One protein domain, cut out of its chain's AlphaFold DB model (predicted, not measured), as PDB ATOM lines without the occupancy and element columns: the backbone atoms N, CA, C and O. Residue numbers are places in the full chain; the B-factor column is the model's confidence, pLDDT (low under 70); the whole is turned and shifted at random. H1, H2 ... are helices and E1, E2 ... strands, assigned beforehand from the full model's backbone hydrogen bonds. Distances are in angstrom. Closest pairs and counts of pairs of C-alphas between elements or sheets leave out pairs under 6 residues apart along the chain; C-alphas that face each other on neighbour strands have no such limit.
ATOM      1  N   GLU A   2      23.712  -5.514 -14.462       32.75
ATOM      2  CA  GLU A   2      24.139  -5.030 -15.790       32.75
ATOM      3  C   GLU A   2      23.017  -4.987 -16.850       32.75
ATOM      4  O   GLU A   2      22.872  -4.003 -17.564       32.75
ATOM      5  N   GLU A   3      22.151  -6.008 -16.913       32.69
ATOM      6  CA  GLU A   3      21.013  -6.022 -17.854       32.69
ATOM      7  C   GLU A   3      19.939  -4.975 -17.540       32.69
ATOM      8  O   GLU A   3      19.264  -4.502 -18.448       32.69
ATOM      9  N   ARG A   4      19.776  -4.595 -16.266       32.69
ATOM     10  CA  ARG A   4      18.826  -3.544 -15.864       32.69
ATOM     11  C   ARG A   4      19.341  -2.169 -16.272       32.69
ATOM     12  O   ARG A   4      18.579  -1.382 -16.808       32.69
ATOM     13  N   ARG A   5      20.651  -1.956 -16.117       34.28
ATOM     14  CA  ARG A   5      21.345  -0.737 -16.521       34.28
ATOM     15  C   ARG A   5      21.345  -0.546 -18.043       34.28
ATOM     16  O   ARG A   5      21.073   0.553 -18.495       34.28
ATOM     17  N   LYS A   6      21.516  -1.621 -18.825       31.72
ATOM     18  CA  LYS A   6      21.345  -1.571 -20.290       31.72
ATOM     19  C   LYS A   6      19.906  -1.276 -20.716       31.72
ATOM     20  O   LYS A   6      19.700  -0.560 -21.682       31.72
ATOM     21  N   LYS A   7      18.905  -1.800 -19.998       30.36
ATOM     22  CA  LYS A   7      17.484  -1.530 -20.288       30.36
ATOM     23  C   LYS A   7      17.070  -0.097 -19.930       30.36
ATOM     24  O   LYS A   7      16.263   0.486 -20.643       30.36
ATOM     25  N   GLU A   8      17.635   0.455 -18.858       32.41
ATOM     26  CA  GLU A   8      17.456   1.854 -18.444       32.41
ATOM     27  C   GLU A   8      18.207   2.822 -19.380       32.41
ATOM     28  O   GLU A   8      17.660   3.863 -19.726       32.41
ATOM     29  N   GLU A   9      19.397   2.452 -19.876       30.62
ATOM     30  CA  GLU A   9      20.104   3.188 -20.939       30.62
ATOM     31  C   GLU A   9      19.329   3.145 -22.272       30.62
ATOM     32  O   GLU A   9      19.226   4.172 -22.930       30.62
ATOM     33  N   GLN A  10      18.696   2.020 -22.638       30.33
ATOM     34  CA  GLN A  10      17.858   1.923 -23.846       30.33
ATOM     35  C   GLN A  10      16.563   2.755 -23.738       30.33
ATOM     36  O   GLN A  10      16.161   3.388 -24.708       30.33
ATOM     37  N   GLN A  11      15.932   2.807 -22.557       31.17
ATOM     38  CA  GLN A  11      14.742   3.640 -22.314       31.17
ATOM     39  C   GLN A  11      15.058   5.137 -22.198       31.17
ATOM     40  O   GLN A  11      14.189   5.961 -22.463       31.17
ATOM     41  N   ALA A  12      16.293   5.507 -21.843       33.19
ATOM     42  CA  ALA A  12      16.739   6.902 -21.856       33.19
ATOM     43  C   ALA A  12      16.997   7.441 -23.280       33.19
ATOM     44  O   ALA A  12      17.081   8.654 -23.463       33.19
ATOM     45  N   ILE A  13      17.099   6.556 -24.279       36.47
ATOM     46  CA  ILE A  13      17.310   6.901 -25.695       36.47
ATOM     47  C   ILE A  13      15.973   7.056 -26.447       36.47
ATOM     48  O   ILE A  13      15.905   7.796 -27.422       36.47
ATOM     49  N   GLU A  14      14.873   6.472 -25.957       29.12
ATOM     50  CA  GLU A  14      13.539   6.515 -26.599       29.12
ATOM     51  C   GLU A  14      12.829   7.890 -26.563       29.12
ATOM     52  O   GLU A  14      11.681   8.004 -26.989       29.12
ATOM     53  N   GLY A  15      13.481   8.947 -26.071       34.66
ATOM     54  CA  GLY A  15      12.882  10.282 -25.930       34.66
ATOM     55  C   GLY A  15      13.626  11.421 -26.621       34.66
ATOM     56  O   GLY A  15      13.173  12.561 -26.531       34.66
ATOM     57  N   VAL A  16      14.758  11.154 -27.278       34.91
ATOM     58  CA  VAL A  16      15.508  12.181 -28.010       34.91
ATOM     59  C   VAL A  16      15.173  12.021 -29.492       34.91
ATOM     60  O   VAL A  16      15.498  10.975 -30.050       34.91
ATOM     61  N   PRO A  17      14.512  12.997 -30.144       38.47
ATOM     62  CA  PRO A  17      14.379  12.977 -31.594       38.47
ATOM     63  C   PRO A  17      15.777  12.832 -32.212       38.47
ATOM     64  O   PRO A  17      16.671  13.619 -31.898       38.47
ATOM     65  N   ASN A  18      15.969  11.811 -33.049       40.47
ATOM     66  CA  ASN A  18      17.224  11.554 -33.770       40.47
ATOM     67  C   ASN A  18      17.455  12.552 -34.919       40.47
ATOM     68  O   ASN A  18      18.452  12.470 -35.639       40.47
ATOM     69  N   ASP A  19      16.533  13.494 -35.077       48.94
ATOM     70  CA  ASP A  19      16.381  14.300 -36.267       48.94
ATOM     71  C   ASP A  19      17.196  15.579 -36.098       48.94
ATOM     72  O   ASP A  19      17.081  16.311 -35.106       48.94
ATOM     73  N   LEU A  20      18.022  15.885 -37.094       43.16
ATOM     74  CA  LEU A  20      18.720  17.159 -37.143       43.16
ATOM     75  C   LEU A  20      17.728  18.215 -37.643       43.16
ATOM     76  O   LEU A  20      17.685  18.541 -38.828       43.16
ATOM     77  N   LEU A  21      16.896  18.721 -36.734       49.59
ATOM     78  CA  LEU A  21      15.952  19.795 -37.027       49.59
ATOM     79  C   LEU A  21      16.722  21.114 -37.132       49.59
ATOM     80  O   LEU A  21      17.220  21.658 -36.143       49.59
ATOM     81  N   GLN A  22      16.854  21.623 -38.357       49.03
ATOM     82  CA  GLN A  22      17.373  22.965 -38.587       49.03
ATOM     83  C   GLN A  22      16.195  23.927 -38.717       49.03
ATOM     84  O   GLN A  22      15.466  23.932 -39.702       49.03
ATOM     85  N   GLU A  23      15.999  24.757 -37.703       56.59
ATOM     86  CA  GLU A  23      14.836  25.635 -37.643       56.59
ATOM     87  C   GLU A  23      15.233  27.080 -37.935       56.59
ATOM     88  O   GLU A  23      16.151  27.640 -37.328       56.59
ATOM     89  N   ILE A  24      14.529  27.699 -38.882       53.22
ATOM     90  CA  ILE A  24      14.742  29.086 -39.284       53.22
ATOM     91  C   ILE A  24      13.456  29.861 -39.011       53.22
ATOM     92  O   ILE A  24      12.402  29.637 -39.598       53.22
ATOM     93  N   LEU A  25      13.537  30.830 -38.105       55.66
ATOM     94  CA  LEU A  25      12.468  31.807 -37.916       55.66
ATOM     95  C   LEU A  25      12.596  32.880 -38.996       55.66
ATOM     96  O   LEU A  25      13.465  33.751 -38.896       55.66
ATOM     97  N   SER A  26      11.714  32.846 -39.992       50.84
ATOM     98  CA  SER A  26      11.614  33.881 -41.023       50.84
ATOM     99  C   SER A  26      10.847  35.102 -40.498       50.84
ATOM    100  O   SER A  26       9.680  35.034 -40.095       50.84
ATOM    101  N   ARG A  27      11.529  36.257 -40.461       56.97
ATOM    102  CA  ARG A  27      11.077  37.472 -39.755       56.97
ATOM    103  C   ARG A  27      10.748  38.611 -40.711       56.97
ATOM    104  O   ARG A  27      11.525  38.915 -41.610       56.97
ATOM    105  N   ASN A  28       9.682  39.355 -40.414       49.03
ATOM    106  CA  ASN A  28       9.494  40.706 -40.949       49.03
ATOM    107  C   ASN A  28       9.923  41.763 -39.905       49.03
ATOM    108  O   ASN A  28       9.184  42.134 -38.973       49.03
ATOM    109  N   GLY A  29      11.172  42.219 -40.020       63.75
ATOM    110  CA  GLY A  29      11.852  42.996 -38.983       63.75
ATOM    111  C   GLY A  29      12.169  42.116 -37.767       63.75
ATOM    112  O   GLY A  29      12.833  41.098 -37.899       63.75
ATOM    113  N   ARG A  30      11.686  42.489 -36.573       65.75
ATOM    114  CA  ARG A  30      11.866  41.699 -35.332       65.75
ATOM    115  C   ARG A  30      10.668  40.811 -34.951       65.75
ATOM    116  O   ARG A  30      10.699  40.166 -33.910       65.75
ATOM    117  N   GLY A  31       9.589  40.825 -35.740       76.12
ATOM    118  CA  GLY A  31       8.376  40.069 -35.412       76.12
ATOM    119  C   GLY A  31       8.404  38.647 -35.940       76.12
ATOM    120  O   GLY A  31       8.878  38.428 -37.055       76.12
ATOM    121  N   ILE A  32       7.844  37.722 -35.165       79.50
ATOM    122  CA  ILE A  32       7.603  36.349 -35.599       79.50
ATOM    123  C   ILE A  32       6.407  36.364 -36.550       79.50
ATOM    124  O   ILE A  32       5.279  36.656 -36.147       79.50
ATOM    125  N   THR A  33       6.670  36.100 -37.825       81.31
ATOM    126  CA  THR A  33       5.644  36.026 -38.874       81.31
ATOM    127  C   THR A  33       5.495  34.618 -39.407       81.31
ATOM    128  O   THR A  33       4.370  34.167 -39.600       81.31
ATOM    129  N   ILE A  34       6.616  33.933 -39.629       83.81
ATOM    130  CA  ILE A  34       6.661  32.571 -40.146       83.81
ATOM    131  C   ILE A  34       7.725  31.809 -39.354       83.81
ATOM    132  O   ILE A  34       8.788  32.351 -39.048       83.81
ATOM    133  N   MET A  35       7.428  30.563 -39.018       83.25
ATOM    134  CA  MET A  35       8.402  29.593 -38.541       83.25
ATOM    135  C   MET A  35       8.618  28.560 -39.637       83.25
ATOM    136  O   MET A  35       7.647  28.042 -40.187       83.25
ATOM    137  N   GLU A  36       9.874  28.299 -39.977       84.88
ATOM    138  CA  GLU A  36      10.250  27.304 -40.972       84.88
ATOM    139  C   GLU A  36      11.038  26.198 -40.284       84.88
ATOM    140  O   GLU A  36      12.055  26.452 -39.634       84.88
ATOM    141  N   VAL A  37      10.545  24.973 -40.418       82.94
ATOM    142  CA  VAL A  37      11.142  23.780 -39.822       82.94
ATOM    143  C   VAL A  37      11.648  22.898 -40.948       82.94
ATOM    144  O   VAL A  37      10.877  22.510 -41.826       82.94
ATOM    145  N   TYR A  38      12.942  22.596 -40.928       81.50
ATOM    146  CA  TYR A  38      13.537  21.592 -41.800       81.50
ATOM    147  C   TYR A  38      13.487  20.219 -41.137       81.50
ATOM    148  O   TYR A  38      13.937  20.075 -39.999       81.50
ATOM    149  N   SER A  39      13.003  19.215 -41.864       79.94
ATOM    150  CA  SER A  39      13.110  17.812 -41.466       79.94
ATOM    151  C   SER A  39      14.276  17.155 -42.198       79.94
ATOM    152  O   SER A  39      14.314  17.143 -43.429       79.94
ATOM    153  N   SER A  40      15.217  16.574 -41.450       76.00
ATOM    154  CA  SER A  40      16.302  15.768 -42.022       76.00
ATOM    155  C   SER A  40      15.799  14.490 -42.693       76.00
ATOM    156  O   SER A  40      16.415  14.021 -43.646       76.00
ATOM    157  N   ASP A  41      14.681  13.952 -42.210       76.69
ATOM    158  CA  ASP A  41      14.141  12.659 -42.630       76.69
ATOM    159  C   ASP A  41      13.468  12.745 -43.994       76.69
ATOM    160  O   ASP A  41      13.647  11.876 -44.848       76.69
ATOM    161  N   THR A  42      12.695  13.811 -44.212       82.62
ATOM    162  CA  THR A  42      12.045  14.066 -45.501       82.62
ATOM    163  C   THR A  42      12.908  14.928 -46.417       82.62
ATOM    164  O   THR A  42      12.736  14.902 -47.635       82.62
ATOM    165  N   GLY A  43      13.850  15.689 -45.852       82.06
ATOM    166  CA  GLY A  43      14.617  16.703 -46.566       82.06
ATOM    167  C   GLY A  43      13.785  17.928 -46.956       82.06
ATOM    168  O   GLY A  43      14.213  18.700 -47.819       82.06
ATOM    169  N   GLU A  44      12.605  18.111 -46.359       83.75
ATOM    170  CA  GLU A  44      11.649  19.157 -46.723       83.75
ATOM    171  C   GLU A  44      11.579  20.275 -45.679       83.75
ATOM    172  O   GLU A  44      11.820  20.081 -44.485       83.75
ATOM    173  N   TRP A  45      11.206  21.465 -46.151       86.12
ATOM    174  CA  TRP A  45      10.888  22.617 -45.313       86.12
ATOM    175  C   TRP A  45       9.378  22.718 -45.122       86.12
ATOM    176  O   TRP A  45       8.626  22.729 -46.097       86.12
ATOM    177  N   THR A  46       8.943  22.864 -43.873       85.12
ATOM    178  CA  THR A  46       7.553  23.170 -43.523       85.12
ATOM    179  C   THR A  46       7.465  24.600 -43.013       85.12
ATOM    180  O   THR A  46       8.133  24.958 -42.044       85.12
ATOM    181  N   SER A  47       6.634  25.424 -43.653       86.75
ATOM    182  CA  SER A  47       6.424  26.822 -43.264       86.75
ATOM    183  C   SER A  47       5.091  26.987 -42.539       86.75
ATOM    184  O   SER A  47       4.034  26.621 -43.053       86.75
ATOM    185  N   MET A  48       5.128  27.607 -41.364       86.88
ATOM    186  CA  MET A  48       3.971  27.816 -40.497       86.88
ATOM    187  C   MET A  48       3.806  29.301 -40.221       86.88
ATOM    188  O   MET A  48       4.737  29.974 -39.779       86.88
ATOM    189  N   SER A  49       2.618  29.832 -40.494       87.62
ATOM    190  CA  SER A  49       2.330  31.242 -40.237       87.62
ATOM    191  C   SER A  49       1.959  31.450 -38.775       87.62
ATOM    192  O   SER A  49       1.200  30.669 -38.208       87.62
ATOM    193  N   SER A  50       2.461  32.536 -38.192       86.62
ATOM    194  CA  SER A  50       2.104  32.946 -36.836       86.62
ATOM    195  C   SER A  50       0.578  33.065 -36.704       86.62
ATOM    196  O   SER A  50      -0.035  33.827 -37.460       86.62
ATOM    197  N   PRO A  51      -0.050  32.367 -35.739       88.12
ATOM    198  CA  PRO A  51      -1.489  32.462 -35.512       88.12
ATOM    199  C   PRO A  51      -1.868  33.737 -34.745       88.12
ATOM    200  O   PRO A  51      -3.051  34.049 -34.594       88.12
ATOM    201  N   TRP A  52      -0.893  34.489 -34.223       87.19
ATOM    202  CA  TRP A  52      -1.173  35.711 -33.479       87.19
ATOM    203  C   TRP A  52      -1.629  36.826 -34.421       87.19
ATOM    204  O   TRP A  52      -0.897  37.263 -35.304       87.19
ATOM    205  N   GLY A  53      -2.810  37.391 -34.156       84.62
ATOM    206  CA  GLY A  53      -3.318  38.576 -34.866       84.62
ATOM    207  C   GLY A  53      -2.568  39.885 -34.561       84.62
ATOM    208  O   GLY A  53      -3.071  40.967 -34.846       84.62
ATOM    209  N   HIS A  54      -1.408  39.812 -33.912       84.50
ATOM    210  CA  HIS A  54      -0.569  40.939 -33.518       84.50
ATOM    211  C   HIS A  54       0.905  40.521 -33.527       84.50
ATOM    212  O   HIS A  54       1.234  39.336 -33.564       84.50
ATOM    213  N   LYS A  55       1.810  41.502 -33.498       86.00
ATOM    214  CA  LYS A  55       3.242  41.245 -33.638       86.00
ATOM    215  C   LYS A  55       3.856  40.843 -32.293       86.00
ATOM    216  O   LYS A  55       4.043  41.685 -31.417       86.00
ATOM    217  N   ILE A  56       4.229  39.571 -32.172       87.31
ATOM    218  CA  ILE A  56       5.147  39.096 -31.130       87.31
ATOM    219  C   ILE A  56       6.575  39.332 -31.611       87.31
ATOM    220  O   ILE A  56       6.944  38.920 -32.711       87.31
ATOM    221  N   VAL A  57       7.363  40.048 -30.815       85.38
ATOM    222  CA  VAL A  57       8.690  40.541 -31.185       85.38
ATOM    223  C   VAL A  57       9.747  39.867 -30.326       85.38
ATOM    224  O   VAL A  57       9.670  39.927 -29.104       85.38
ATOM    225  N   LEU A  58      10.744  39.251 -30.960       83.06
ATOM    226  CA  LEU A  58      11.864  38.639 -30.246       83.06
ATOM    227  C   LEU A  58      12.807  39.711 -29.684       83.06
ATOM    228  O   LEU A  58      13.015  40.770 -30.288       83.06
ATOM    229  N   TYR A  59      13.386  39.425 -28.520       71.69
ATOM    230  CA  TYR A  59      14.441  40.252 -27.940       71.69
ATOM    231  C   TYR A  59      15.766  40.023 -28.680       71.69
ATOM    232  O   TYR A  59      16.147  38.886 -28.911       71.69
ATOM    233  N   SER A  60      16.498  41.098 -28.997       67.38
ATOM    234  CA  SER A  60      17.740  41.086 -29.802       67.38
ATOM    235  C   SER A  60      17.554  40.839 -31.313       67.38
ATOM    236  O   SER A  60      16.516  40.378 -31.783       67.38
ATOM    237  N   LEU A  61      18.572  41.218 -32.097       61.66
ATOM    238  CA  LEU A  61      18.687  40.865 -33.520       61.66
ATOM    239  C   LEU A  61      19.044  39.378 -33.678       61.66
ATOM    240  O   LEU A  61      18.513  38.703 -34.559       61.66
ATOM    241  N   GLU A  62      19.853  38.865 -32.753       66.44
ATOM    242  CA  GLU A  62      20.187  37.451 -32.592       66.44
ATOM    243  C   GLU A  62      19.597  36.962 -31.259       66.44
ATOM    244  O   GLU A  62      20.278  37.012 -30.235       66.44
ATOM    245  N   PRO A  63      18.303  36.596 -31.219       69.12
ATOM    246  CA  PRO A  63      17.688  36.049 -30.020       69.12
ATOM    247  C   PRO A  63      18.324  34.709 -29.665       69.12
ATOM    248  O   PRO A  63      18.628  33.895 -30.542       69.12
ATOM    249  N   GLU A  64      18.478  34.471 -28.368       73.88
ATOM    250  CA  GLU A  64      18.768  33.138 -27.863       73.88
ATOM    251  C   GLU A  64      17.497  32.297 -27.945       73.88
ATOM    252  O   GLU A  64      16.525  32.511 -27.219       73.88
ATOM    253  N   CYS A  65      17.521  31.356 -28.881       76.19
ATOM    254  CA  CYS A  65      16.504  30.338 -29.046       76.19
ATOM    255  C   CYS A  65      17.001  29.045 -28.402       76.19
ATOM    256  O   CYS A  65      18.116  28.601 -28.680       76.19
ATOM    257  N   PHE A  66      16.168  28.439 -27.567       77.75
ATOM    258  CA  PHE A  66      16.430  27.147 -26.951       77.75
ATOM    259  C   PHE A  66      15.410  26.124 -27.443       77.75
ATOM    260  O   PHE A  66      14.206  26.371 -27.380       77.75
ATOM    261  N   PHE A  67      15.889  24.976 -27.913       76.56
ATOM    262  CA  PHE A  67      15.046  23.888 -28.397       76.56
ATOM    263  C   PHE A  67      15.055  22.736 -27.406       76.56
ATOM    264  O   PHE A  67      16.110  22.296 -26.951       76.56
ATOM    265  N   LEU A  68      13.864  22.248 -27.081       76.44
ATOM    266  CA  LEU A  68      13.664  21.099 -26.210       76.44
ATOM    267  C   LEU A  68      12.401  20.370 -26.639       76.44
ATOM    268  O   LEU A  68      11.367  21.016 -26.776       76.44
ATOM    269  N   ASN A  69      12.472  19.045 -26.779       75.62
ATOM    270  CA  ASN A  69      11.321  18.191 -27.097       75.62
ATOM    271  C   ASN A  69      10.508  18.755 -28.274       75.62
ATOM    272  O   ASN A  69       9.307  18.998 -28.152       75.62
ATOM    273  N   SER A  70      11.205  19.065 -29.370       78.94
ATOM    274  CA  SER A  70      10.603  19.619 -30.589       78.94
ATOM    275  C   SER A  70       9.813  20.912 -30.349       78.94
ATOM    276  O   SER A  70       8.786  21.173 -30.970       78.94
ATOM    277  N   THR A  71      10.267  21.711 -29.382       82.56
ATOM    278  CA  THR A  71       9.632  22.964 -28.994       82.56
ATOM    279  C   THR A  71      10.675  24.064 -28.833       82.56
ATOM    280  O   THR A  71      11.602  23.975 -28.020       82.56
ATOM    281  N   LEU A  72      10.487  25.141 -29.586       85.81
ATOM    282  CA  LEU A  72      11.250  26.375 -29.520       85.81
ATOM    283  C   LEU A  72      10.839  27.207 -28.305       85.81
ATOM    284  O   LEU A  72       9.657  27.464 -28.095       85.81
ATOM    285  N   HIS A  73      11.825  27.735 -27.586       86.38
ATOM    286  CA  HIS A  73      11.666  28.689 -26.497       86.38
ATOM    287  C   HIS A  73      12.506  29.934 -26.768       86.38
ATOM    288  O   HIS A  73      13.692  29.826 -27.080       86.38
ATOM    289  N   SER A  74      11.919  31.121 -26.630       86.88
ATOM    290  CA  SER A  74      12.663  32.381 -26.758       86.88
ATOM    291  C   SER A  74      12.007  33.516 -25.980       86.88
ATOM    292  O   SER A  74      10.791  33.548 -25.789       86.88
ATOM    293  N   SER A  75      12.803  34.508 -25.589       87.81
ATOM    294  CA  SER A  75      12.289  35.751 -25.011       87.81
ATOM    295  C   SER A  75      11.659  36.647 -26.066       87.81
ATOM    296  O   SER A  75      12.232  36.881 -27.135       87.81
ATOM    297  N   ALA A  76      10.486  37.183 -25.744       88.31
ATOM    298  CA  ALA A  76       9.701  38.020 -26.635       88.31
ATOM    299  C   ALA A  76       8.896  39.085 -25.874       88.31
ATOM    300  O   ALA A  76       8.769  39.046 -24.652       88.31
ATOM    301  N   TYR A  77       8.315  40.028 -26.608       86.69
ATOM    302  CA  TYR A  77       7.321  40.978 -26.108       86.69
ATOM    303  C   TYR A  77       6.205  41.195 -27.139       86.69
ATOM    304  O   TYR A  77       6.408  41.011 -28.339       86.69
ATOM    305  N   ASP A  78       5.012  41.572 -26.677       87.25
ATOM    306  CA  ASP A  78       3.889  41.943 -27.545       87.25
ATOM    307  C   ASP A  78       4.050  43.418 -27.918       87.25
ATOM    308  O   ASP A  78       4.169  44.277 -27.049       87.25
ATOM    309  N   SER A  79       4.071  43.730 -29.216       83.94
ATOM    310  CA  SER A  79       4.295  45.098 -29.690       83.94
ATOM    311  C   SER A  79       3.199  46.095 -29.301       83.94
ATOM    312  O   SER A  79       3.369  47.289 -29.531       83.94
ATOM    313  N   ARG A  80       2.041  45.618 -28.833       83.69
ATOM    314  CA  ARG A  80       0.895  46.455 -28.443       83.69
ATOM    315  C   ARG A  80       0.980  46.942 -27.002       83.69
ATOM    316  O   ARG A  80       0.259  47.867 -26.645       83.69
ATOM    317  N   VAL A  81       1.804  46.294 -26.186       82.19
ATOM    318  CA  VAL A  81       2.017  46.660 -24.786       82.19
ATOM    319  C   VAL A  81       3.396  47.278 -24.631       82.19
ATOM    320  O   VAL A  81       4.302  47.051 -25.437       82.19
ATOM    321  N   GLU A  82       3.558  48.080 -23.588       79.38
ATOM    322  CA  GLU A  82       4.886  48.527 -23.190       79.38
ATOM    323  C   GLU A  82       5.746  47.310 -22.804       79.38
ATOM    324  O   GLU A  82       5.241  46.230 -22.528       79.38
ATOM    325  N   THR A  83       7.069  47.433 -22.833       77.00
ATOM    326  CA  THR A  83       7.953  46.337 -22.370       77.00
ATOM    327  C   THR A  83       8.159  46.369 -20.858       77.00
ATOM    328  O   THR A  83       8.650  45.405 -20.264       77.00
ATOM    329  N   PHE A  84       7.746  47.475 -20.241       80.94
ATOM    330  CA  PHE A  84       7.794  47.722 -18.816       80.94
ATOM    331  C   PHE A  84       6.433  48.225 -18.339       80.94
ATOM    332  O   PHE A  84       5.727  48.870 -19.106       80.94
ATOM    333  N   ASP A  85       6.056  47.914 -17.104       81.25
ATOM    334  CA  ASP A  85       4.893  48.528 -16.465       81.25
ATOM    335  C   ASP A  85       5.227  49.921 -15.893       81.25
ATOM    336  O   ASP A  85       6.367  50.392 -15.954       81.25
ATOM    337  N   SER A  86       4.229  50.584 -15.303       82.75
ATOM    338  CA  SER A  86       4.375  51.914 -14.694       82.75
ATOM    339  C   SER A  86       5.361  51.967 -13.521       82.75
ATOM    340  O   SER A  86       5.777  53.053 -13.125       82.75
ATOM    341  N   GLU A  87       5.722  50.818 -12.951       81.19
ATOM    342  CA  GLU A  87       6.713  50.691 -11.879       81.19
ATOM    343  C   GLU A  87       8.116  50.368 -12.429       81.19
ATOM    344  O   GLU A  87       9.081  50.275 -11.670       81.19
ATOM    345  N   GLY A  88       8.253  50.229 -13.753       73.75
ATOM    346  CA  GLY A  88       9.499  49.880 -14.428       73.75
ATOM    347  C   GLY A  88       9.813  48.382 -14.417       73.75
ATOM    348  O   GLY A  88      10.931  47.994 -14.772       73.75
ATOM    349  N   ASN A  89       8.863  47.529 -14.029       76.56
ATOM    350  CA  ASN A  89       9.041  46.083 -14.061       76.56
ATOM    351  C   ASN A  89       8.867  45.549 -15.479       76.56
ATOM    352  O   ASN A  89       8.041  46.048 -16.234       76.56
ATOM    353  N   SER A  90       9.612  44.507 -15.849       75.56
ATOM    354  CA  SER A  90       9.507  43.940 -17.192       75.56
ATOM    355  C   SER A  90       8.204  43.160 -17.358       75.56
ATOM    356  O   SER A  90       7.842  42.353 -16.503       75.56
ATOM    357  N   ILE A  91       7.523  43.357 -18.489       80.12
ATOM    358  CA  ILE A  91       6.353  42.559 -18.890       80.12
ATOM    359  C   ILE A  91       6.651  41.672 -20.100       80.12
ATOM    360  O   ILE A  91       5.786  41.392 -20.932       80.12
ATOM    361  N   ASN A  92       7.897  41.209 -20.166       85.81
ATOM    362  CA  ASN A  92       8.366  40.286 -21.183       85.81
ATOM    363  C   ASN A  92       7.675  38.932 -21.079       85.81
ATOM    364  O   ASN A  92       7.121  38.537 -20.050       85.81
ATOM    365  N   MET A  93       7.744  38.202 -22.178       88.38
ATOM    366  CA  MET A  93       7.159  36.885 -22.320       88.38
ATOM    367  C   MET A  93       8.215  35.885 -22.770       88.38
ATOM    368  O   MET A  93       9.254  36.238 -23.330       88.38
ATOM    369  N   VAL A  94       7.925  34.621 -22.520       89.06
ATOM    370  CA  VAL A  94       8.546  33.485 -23.182       89.06
ATOM    371  C   VAL A  94       7.574  33.022 -24.246       89.06
ATOM    372  O   VAL A  94       6.394  32.797 -23.964       89.06
ATOM    373  N   VAL A  95       8.063  32.938 -25.474       89.31
ATOM    374  CA  VAL A  95       7.342  32.328 -26.576       89.31
ATOM    375  C   VAL A  95       7.701  30.853 -26.633       89.31
ATOM    376  O   VAL A  95       8.872  30.502 -26.481       89.31
ATOM    377  N   THR A  96       6.691  30.016 -26.833       88.50
ATOM    378  CA  THR A  96       6.836  28.570 -26.962       88.50
ATOM    379  C   THR A  96       6.125  28.133 -28.230       88.50
ATOM    380  O   THR A  96       4.929  28.405 -28.368       88.50
ATOM    381  N   VAL A  97       6.849  27.506 -29.154       87.50
ATOM    382  CA  VAL A  97       6.295  27.053 -30.436       87.50
ATOM    383  C   VAL A  97       6.748  25.628 -30.707       87.50
ATOM    384  O   VAL A  97       7.950  25.376 -30.702       87.50
ATOM    385  N   ASP A  98       5.809  24.705 -30.900       86.81
ATOM    386  CA  ASP A  98       6.158  23.344 -31.312       86.81
ATOM    387  C   ASP A  98       6.465  23.263 -32.813       86.81
ATOM    388  O   ASP A  98       6.001  24.080 -33.612       86.81
ATOM    389  N   THR A  99       7.268  22.276 -33.199       80.88
ATOM    390  CA  THR A  99       7.714  22.101 -34.589       80.88
ATOM    391  C   THR A  99       6.612  21.626 -35.529       80.88
ATOM    392  O   THR A  99       6.749  21.784 -36.739       80.88
ATOM    393  N   SER A 100       5.532  21.043 -35.001       82.06
ATOM    394  CA  SER A 100       4.321  20.717 -35.770       82.06
ATOM    395  C   SER A 100       3.493  21.955 -36.128       82.06
ATOM    396  O   SER A 100       2.704  21.915 -37.069       82.06
ATOM    397  N   GLY A 101       3.671  23.055 -35.392       79.75
ATOM    398  CA  GLY A 101       2.877  24.274 -35.493       79.75
ATOM    399  C   GLY A 101       1.531  24.220 -34.780       79.75
ATOM    400  O   GLY A 101       0.772  25.185 -34.886       79.75
ATOM    401  N   ASP A 102       1.235  23.146 -34.054       84.06
ATOM    402  CA  ASP A 102      -0.051  22.932 -33.389       84.06
ATOM    403  C   ASP A 102      -0.196  23.828 -32.152       84.06
ATOM    404  O   ASP A 102      -1.284  24.315 -31.825       84.06
ATOM    405  N   THR A 103       0.919  24.110 -31.484       85.69
ATOM    406  CA  THR A 103       0.965  24.867 -30.239       85.69
ATOM    407  C   THR A 103       1.844  26.099 -30.388       85.69
ATOM    408  O   THR A 103       3.064  26.022 -30.508       85.69
ATOM    409  N   TRP A 104       1.208  27.264 -30.271       88.81
ATOM    410  CA  TRP A 104       1.858  28.569 -30.177       88.81
ATOM    411  C   TRP A 104       1.406  29.249 -28.885       88.81
ATOM    412  O   TRP A 104       0.230  29.591 -28.731       88.81
ATOM    413  N   ARG A 105       2.320  29.444 -27.931       88.88
ATOM    414  CA  ARG A 105       1.996  29.985 -26.600       88.88
ATOM    415  C   ARG A 105       2.879  31.166 -26.251       88.88
ATOM    416  O   ARG A 105       4.039  31.249 -26.652       88.88
ATOM    417  N   THR A 106       2.321  32.052 -25.439       88.88
ATOM    418  CA  THR A 106       3.063  33.096 -24.744       88.88
ATOM    419  C   THR A 106       2.810  32.970 -23.250       88.88
ATOM    420  O   THR A 106       1.668  32.909 -22.794       88.88
ATOM    421  N   THR A 107       3.891  32.933 -22.481       88.69
ATOM    422  CA  THR A 107       3.856  32.866 -21.018       88.69
ATOM    423  C   THR A 107       4.579  34.082 -20.471       88.69
ATOM    424  O   THR A 107       5.647  34.432 -20.966       88.69
ATOM    425  N   ARG A 108       4.027  34.756 -19.458       88.25
ATOM    426  CA  ARG A 108       4.708  35.910 -18.853       88.25
ATOM    427  C   ARG A 108       5.996  35.472 -18.155       88.25
ATOM    428  O   ARG A 108       6.031  34.433 -17.502       88.25
ATOM    429  N   GLN A 109       7.044  36.278 -18.291       89.44
ATOM    430  CA  GLN A 109       8.239  36.155 -17.463       89.44
ATOM    431  C   GLN A 109       7.943  36.623 -16.028       89.44
ATOM    432  O   GLN A 109       6.982  37.370 -15.807       89.44
TER     433      GLN A 109
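What this domain is: This is residues 2 to 109 of the 238 residues of an uncharacterized protein of Aegilops tauschii (UniProt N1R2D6). Two antiparallel sheets face each other as a sandwich, a strongly twisted one of five strands, E4 to E8, and a smaller one of three, E1 to E3; a single helix, H1, sticks out from this body as a free arm. The 108 printed residues hold one named helix and eight named strands, in the order H1, then E1 to E8, and the class is mixed, helices and strands. The larger sheet is branched at E6; the smaller has the order E1 - E2 - E3. The whole is loose, with a radius of gyration of the C-alphas of 17.4 A, and elongated, spanning 60 by 35 by 23 A.

Where its parts are: In the larger sheet E6 is residues 71 to 78, 19.9 A long; E4 is residues 56 to 58, E5 residues 65 to 68, E7 residues 93 to 98, 16.3 A long, and E8 residues 104 to 108, which ends at C-alpha 108 (4.708, 35.910, -18.853). In the smaller sheet E1 is residues 22 to 28, 19.6 A long, E2 residues 31 to 38, 20.2 A long, and E3 residues 45 to 49. H1 is residues 2 to 13, 16.9 A long, from C-alpha 2 at (24.139, -5.030, -15.790).

How they stand to each other: E6 bends by 70 degrees at residue 75; E5, beside residues 71 to 74, and E4, beside residues 75 to 78, lie on one side of it, and E7 on the other side. Within hydrogen-bond range are N 66 and O 73 of the neighbours E5 and E6, at 2.9 A, N 57 and O 77 of the neighbours E4 and E6, at 2.8 A, and N 72 and O 97 of the neighbours E6 and E7, at 2.8 A. E7 and E8 form a hairpin, with N 94 and O 107 at 2.8 A. E5, E6, E7 and E8 form a meander, each strand the antiparallel neighbour of the one before, and so do E1, E2 and E3. N 24 and O 36 of E1 and E2 are 2.9 A apart, as are N 35 and O 48 of E2 and E3. Across the sandwich the strands stand at 29 degrees, and the closest C-alphas of E2 and E4 are those of Gly 31 and Val 57, 4.3 A apart. H1 is on neither sheet; every O i to N i+4 pair in it is within hydrogen-bond range.

The domain as a whole: The C-alphas farthest apart, of Glu 3 and Ser 86, are 60.4 A apart. Residues 2 to 14 stand free; the body without them spans 49 by 27 by 23 A. The printed part has no cut, and the link E6 to E7, residues 79 to 92, is long. The mean pLDDT of the printed part is 71.4, with residues 2 to 30 and 60 to 63 under 70.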